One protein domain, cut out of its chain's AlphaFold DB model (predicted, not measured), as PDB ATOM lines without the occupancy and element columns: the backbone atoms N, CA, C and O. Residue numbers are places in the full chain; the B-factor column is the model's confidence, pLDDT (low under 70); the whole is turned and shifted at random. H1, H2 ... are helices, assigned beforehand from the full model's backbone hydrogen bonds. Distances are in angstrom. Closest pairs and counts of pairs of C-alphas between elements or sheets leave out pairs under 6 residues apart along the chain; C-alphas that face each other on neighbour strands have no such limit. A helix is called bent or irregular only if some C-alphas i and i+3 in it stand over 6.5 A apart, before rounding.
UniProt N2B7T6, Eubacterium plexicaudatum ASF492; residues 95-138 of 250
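AT A GLANCE: This is residues 95 to 138 of the 250 residues of a protein of Eubacterium plexicaudatum ASF492 (UniProt N2B7T6). Two helices of similar length, H2 and H1, form the arms of an open V, with no contact between the arms and each arm running from the wide side toward the narrow side. From the narrow end of H1, the link of residues 111 to 120 crosses back to the wide end of H2. The printed part has 44 residues with two named helices, H1 then H2, and no named strand; the class is all helix. It is loose, with a radius of gyration of the C-alphas of 11.8 A, and its C-alphas span 29 by 25 by 15 A.

HOW THE PARTS SIT: Look first at H2, residues 121 to 137, the longest helix by residues. It is apart from H1, residues 95 to 110: no C-alpha of the one is within 8 A of the other. Residues 95 to 107, which belong to H1, stand free. Residues 119 to 124, of which 121 to 124 belong to H2, stand free too. In H1 every O i to N i+4 pair is within hydrogen-bond range; in H2 it is 12 of 13. H2 is neither bent nor irregular, but only just: C-alphas 134 and 137 are 6.0 A apart.

IN THESE COORDINATES: Find C-alpha 121 at (253.780, 220.708, 241.662); from there H2 runs 24.2 A to C-alpha 137 at (267.492, 204.135, 230.546). Then go to C-alpha 95 at (270.901, 203.524, 254.586), where H1 begins; it runs 23.0 A to C-alpha 110.

THE WHOLE: The two C-alphas farthest apart are those of Lys 95 and Gly 120, at 30.1 A. The printed part has no cut, and the link from H1 to H2 is short, with 10 residues. Mean pLDDT of the printed part is 81.2; residues 134 to 138 are under 70.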
ATOM      1  N   LYS A  95     270.878 204.905 255.108       87.50
ATOM      2  CA  LYS A  95     270.901 203.524 254.586       87.50
ATOM      3  C   LYS A  95     269.510 203.021 254.200       87.50
ATOM      4  O   LYS A  95     269.363 202.449 253.129       87.50
ATOM      5  N   ALA A  96     268.499 203.304 255.022       88.19
ATOM      6  CA  ALA A  96     267.116 202.919 254.748       88.19
ATOM      7  C   ALA A  96     266.591 203.526 253.434       88.19
ATOM      8  O   ALA A  96     265.933 202.846 252.653       88.19
ATOM      9  N   PHE A  97     266.920 204.791 253.147       88.75
ATOM     10  CA  PHE A  97     266.544 205.421 251.881       88.75
ATOM     11  C   PHE A  97     267.260 204.778 250.685       88.75
ATOM     12  O   PHE A  97     266.632 204.513 249.662       88.75
ATOM     13  N   GLN A  98     268.552 204.474 250.823       86.69
ATOM     14  CA  GLN A  98     269.332 203.805 249.776       86.69
ATOM     15  C   GLN A  98     268.828 202.380 249.489       86.69
ATOM     16  O   GLN A  98     268.786 201.964 248.333       86.69
ATOM     17  N   GLU A  99     268.402 201.645 250.518       90.94
ATOM     18  CA  GLU A  99     267.790 200.317 250.372       90.94
ATOM     19  C   GLU A  99     266.450 200.391 249.630       90.94
ATOM     20  O   GLU A  99     266.271 199.682 248.640       90.94
ATOM     21  N   ASN A 100     265.567 201.322 250.011       90.25
ATOM     22  CA  ASN A 100     264.304 201.560 249.300       90.25
ATOM     23  C   ASN A 100     264.534 201.964 247.835       90.25
ATOM     24  O   ASN A 100     263.817 201.530 246.934       90.25
ATOM     25  N   MET A 101     265.554 202.790 247.577       87.69
ATOM     26  CA  MET A 101     265.911 203.212 246.224       87.69
ATOM     27  C   MET A 101     266.422 202.037 245.384       87.69
ATOM     28  O   MET A 101     266.076 201.923 244.208       87.69
ATOM     29  N   LYS A 102     267.200 201.130 245.985       88.06
ATOM     30  CA  LYS A 102     267.659 199.903 245.328       88.06
ATOM     31  C   LYS A 102     266.495 198.968 244.995       88.06
ATOM     32  O   LYS A 102     266.444 198.445 243.887       88.06
ATOM     33  N   GLU A 103     265.540 198.809 245.907       92.00
ATOM     34  CA  GLU A 103     264.340 198.005 245.658       92.00
ATOM     35  C   GLU A 103     263.492 198.593 244.515       92.00
ATOM     36  O   GLU A 103     263.099 197.883 243.589       92.00
ATOM     37  N   ALA A 104     263.287 199.914 244.513       88.44
ATOM     38  CA  ALA A 104     262.601 200.612 243.426       88.44
ATOM     39  C   ALA A 104     263.314 200.430 242.073       88.44
ATOM     40  O   ALA A 104     262.657 200.238 241.046       88.44
ATOM     41  N   MET A 105     264.652 200.438 242.061       84.88
ATOM     42  CA  MET A 105     265.437 200.157 240.855       84.88
ATOM     43  C   MET A 105     265.217 198.745 240.323       84.88
ATOM     44  O   MET A 105     265.046 198.582 239.114       84.88
ATOM     45  N   ASP A 106     265.147 197.736 241.189       86.31
ATOM     46  CA  ASP A 106     264.892 196.359 240.762       86.31
ATOM     47  C   ASP A 106     263.519 196.211 240.081       86.31
ATOM     48  O   ASP A 106     263.401 195.509 239.069       86.31
ATOM     49  N   TYR A 107     262.486 196.903 240.576       85.69
ATOM     50  CA  TYR A 107     261.176 196.939 239.913       85.69
ATOM     51  C   TYR A 107     261.226 197.661 238.562       85.69
ATOM     52  O   TYR A 107     260.660 197.171 237.583       85.69
ATOM     53  N   LEU A 108     261.938 198.786 238.480       83.56
ATOM     54  CA  LEU A 108     262.082 199.570 237.249       83.56
ATOM     55  C   LEU A 108     262.871 198.823 236.159       83.56
ATOM     56  O   LEU A 108     262.557 198.919 234.972       83.56
ATOM     57  N   ILE A 109     263.866 198.017 236.536       81.06
ATOM     58  CA  ILE A 109     264.611 197.178 235.587       81.06
ATOM     59  C   ILE A 109     263.731 196.042 235.050       81.06
ATOM     60  O   ILE A 109     263.835 195.693 233.871       81.06
ATOM     61  N   LYS A 110     262.843 195.476 235.872       81.62
ATOM     62  CA  LYS A 110     261.953 194.376 235.465       81.62
ATOM     63  C   LYS A 110     260.727 194.839 234.679       81.62
ATOM     64  O   LYS A 110     260.194 194.064 233.888       81.62
ATOM     65  N   SER A 111     260.277 196.076 234.866       82.19
ATOM     66  CA  SER A 111     259.063 196.576 234.220       82.19
ATOM     67  C   SER A 111     259.238 196.770 232.708       82.19
ATOM     68  O   SER A 111     260.305 197.136 232.206       82.19
ATOM     69  N   THR A 112     258.175 196.510 231.947       76.62
ATOM     70  CA  THR A 112     258.131 196.767 230.495       76.62
ATOM     71  C   THR A 112     257.732 198.216 230.186       76.62
ATOM     72  O   THR A 112     258.071 198.727 229.126       76.62
ATOM     73  N   SER A 113     257.032 198.874 231.117       74.94
ATOM     74  CA  SER A 113     256.546 200.256 231.027       74.94
ATOM     75  C   SER A 113     256.482 200.883 232.430       74.94
ATOM     76  O   SER A 113     256.245 200.179 233.412       74.94
ATOM     77  N   VAL A 114     256.718 202.193 232.527       79.56
ATOM     78  CA  VAL A 114     256.824 203.012 233.750       79.56
ATOM     79  C   VAL A 114     256.046 204.325 233.585       79.56
ATOM     80  O   VAL A 114     256.494 205.263 232.934       79.56
ATOM     81  N   ILE A 115     254.866 204.420 234.189       82.00
ATOM     82  CA  ILE A 115     254.003 205.599 234.037       82.00
ATOM     83  C   ILE A 115     254.249 206.573 235.194       82.00
ATOM     84  O   ILE A 115     254.117 206.201 236.358       82.00
ATOM     85  N   PHE A 116     254.565 207.829 234.869       83.69
ATOM     86  CA  PHE A 116     254.662 208.916 235.843       83.69
ATOM     87  C   PHE A 116     253.318 209.637 235.949       83.69
ATOM     88  O   PHE A 116     252.798 210.137 234.955       83.69
ATOM     89  N   VAL A 117     252.764 209.718 237.160       87.06
ATOM     90  CA  VAL A 117     251.502 210.419 237.433       87.06
ATOM     91  C   VAL A 117     251.746 211.472 238.505       87.06
ATOM     92  O   VAL A 117     252.294 211.175 239.564       87.06
ATOM     93  N   GLY A 118     251.330 212.709 238.243       86.88
ATOM     94  CA  GLY A 118     251.455 213.802 239.199       86.88
ATOM     95  C   GLY A 118     250.459 214.918 238.917       86.88
ATOM     96  O   GLY A 118     250.231 215.275 237.765       86.88
ATOM     97  N   VAL A 119     249.889 215.487 239.981       86.94
ATOM     98  CA  VAL A 119     248.982 216.645 239.929       86.94
ATOM     99  C   VAL A 119     249.647 217.822 240.648       86.94
ATOM    100  O   VAL A 119     250.343 217.631 241.647       86.94
ATOM    101  N   GLY A 120     249.470 219.042 240.137       84.25
ATOM    102  CA  GLY A 120     250.069 220.250 240.718       84.25
ATOM    103  C   GLY A 120     251.596 220.257 240.603       84.25
ATOM    104  O   GLY A 120     252.138 219.880 239.566       84.25
ATOM    105  N   ASN A 121     252.309 220.644 241.664       85.06
ATOM    106  CA  ASN A 121     253.780 220.708 241.662       85.06
ATOM    107  C   ASN A 121     254.437 219.350 241.350       85.06
ATOM    108  O   ASN A 121     255.471 219.295 240.687       85.06
ATOM    109  N   SER A 122     253.800 218.242 241.741       86.25
ATOM    110  CA  SER A 122     254.272 216.887 241.429       86.25
ATOM    111  C   SER A 122     254.196 216.553 239.934       86.25
ATOM    112  O   SER A 122     254.895 215.648 239.487       86.25
ATOM    113  N   SER A 123     253.396 217.282 239.139       80.81
ATOM    114  CA  SER A 123     253.359 217.104 237.678       80.81
ATOM    115  C   SER A 123     254.686 217.490 237.022       80.81
ATOM    116  O   SER A 123     255.126 216.818 236.094       80.81
ATOM    117  N   ILE A 124     255.369 218.515 237.546       86.56
ATOM    118  CA  ILE A 124     256.671 218.966 237.040       86.56
ATOM    119  C   ILE A 124     257.717 217.876 237.269       86.56
ATOM    120  O   ILE A 124     258.462 217.535 236.354       86.56
ATOM    121  N   MET A 125     257.731 217.278 238.463       87.50
ATOM    122  CA  MET A 125     258.635 216.171 238.786       87.50
ATOM    123  C   MET A 125     258.304 214.902 238.000       87.50
ATOM    124  O   MET A 125     259.216 214.214 237.556       87.50
ATOM    125  N   GLY A 126     257.018 214.616 237.773       86.50
ATOM    126  CA  GLY A 126     256.588 213.510 236.917       86.50
ATOM    127  C   GLY A 126     257.078 213.671 235.478       86.50
ATOM    128  O   GLY A 126     257.672 212.745 234.930       86.50
ATOM    129  N   LYS A 127     256.916 214.867 234.898       77.75
ATOM    130  CA  LYS A 127     257.424 215.204 233.557       77.75
ATOM    131  C   LYS A 127     258.947 215.128 233.492       77.75
ATOM    132  O   LYS A 127     259.502 214.499 232.597       77.75
ATOM    133  N   TYR A 128     259.636 215.721 234.465       82.88
ATOM    134  CA  TYR A 128     261.094 215.671 234.532       82.88
ATOM    135  C   TYR A 128     261.610 214.230 234.646       82.88
ATOM    136  O   TYR A 128     262.532 213.848 233.927       82.88
ATOM    137  N   GLY A 129     260.977 213.414 235.494       84.00
ATOM    138  CA  GLY A 129     261.260 211.988 235.625       84.00
ATOM    139  C   GLY A 129     261.063 211.245 234.307       84.00
ATOM    140  O   GLY A 129     261.989 210.582 233.845       84.00
ATOM    141  N   ALA A 130     259.918 211.420 233.644       80.88
ATOM    142  CA  ALA A 130     259.655 210.805 232.344       80.88
ATOM    143  C   ALA A 130     260.750 211.146 231.314       80.88
ATOM    144  O   ALA A 130     261.311 210.246 230.686       80.88
ATOM    145  N   ARG A 131     261.142 212.424 231.210       71.75
ATOM    146  CA  ARG A 131     262.224 212.870 230.311       71.75
ATOM    147  C   ARG A 131     263.576 212.262 230.654       71.75
ATOM    148  O   ARG A 131     264.279 211.771 229.772       71.75
ATOM    149  N   TYR A 132     263.953 212.294 231.927       76.12
ATOM    150  CA  TYR A 132     265.245 211.784 232.375       76.12
ATOM    151  C   TYR A 132     265.373 210.279 232.109       76.12
ATOM    152  O   TYR A 132     266.369 209.822 231.543       76.12
ATOM    153  N   PHE A 133     264.339 209.507 232.452       74.38
ATOM    154  CA  PHE A 133     264.332 208.059 232.252       74.38
ATOM    155  C   PHE A 133     264.268 207.670 230.766       74.38
ATOM    156  O   PHE A 133     264.916 206.694 230.382       74.38
ATOM    157  N   ASN A 134     263.605 208.464 229.917       69.19
ATOM    158  CA  ASN A 134     263.636 208.281 228.462       69.19
ATOM    159  C   ASN A 134     265.046 208.403 227.883       69.19
ATOM    160  O   ASN A 134     265.458 207.569 227.074       69.19
ATOM    161  N   ASN A 135     265.794 209.414 228.323       61.94
ATOM    162  CA  ASN A 135     267.113 209.708 227.773       61.94
ATOM    163  C   ASN A 135     268.203 208.766 228.305       61.94
ATOM    164  O   ASN A 135     269.120 208.412 227.566       61.94
ATOM    165  N   VAL A 136     268.116 208.346 229.571       63.75
ATOM    166  CA  VAL A 136     269.186 207.585 230.238       63.75
ATOM    167  C   VAL A 136     268.979 206.067 230.169       63.75
ATOM    168  O   VAL A 136     269.951 205.328 230.028       63.75
ATOM    169  N   VAL A 137     267.740 205.565 230.253       54.88
ATOM    170  CA  VAL A 137     267.492 204.135 230.546       54.88
ATOM    171  C   VAL A 137     267.207 203.285 229.297       54.88
ATOM    172  O   VAL A 137     267.121 202.063 229.390       54.88
ATOM    173  N   ARG A 138     267.137 203.878 228.094       45.69
ATOM    174  CA  ARG A 138     266.951 203.155 226.812       45.69
ATOM    175  C   ARG A 138     265.845 202.083 226.881       45.69
ATOM    176  O   ARG A 138     265.954 201.016 226.281       45.69
TER     177      ARG A 138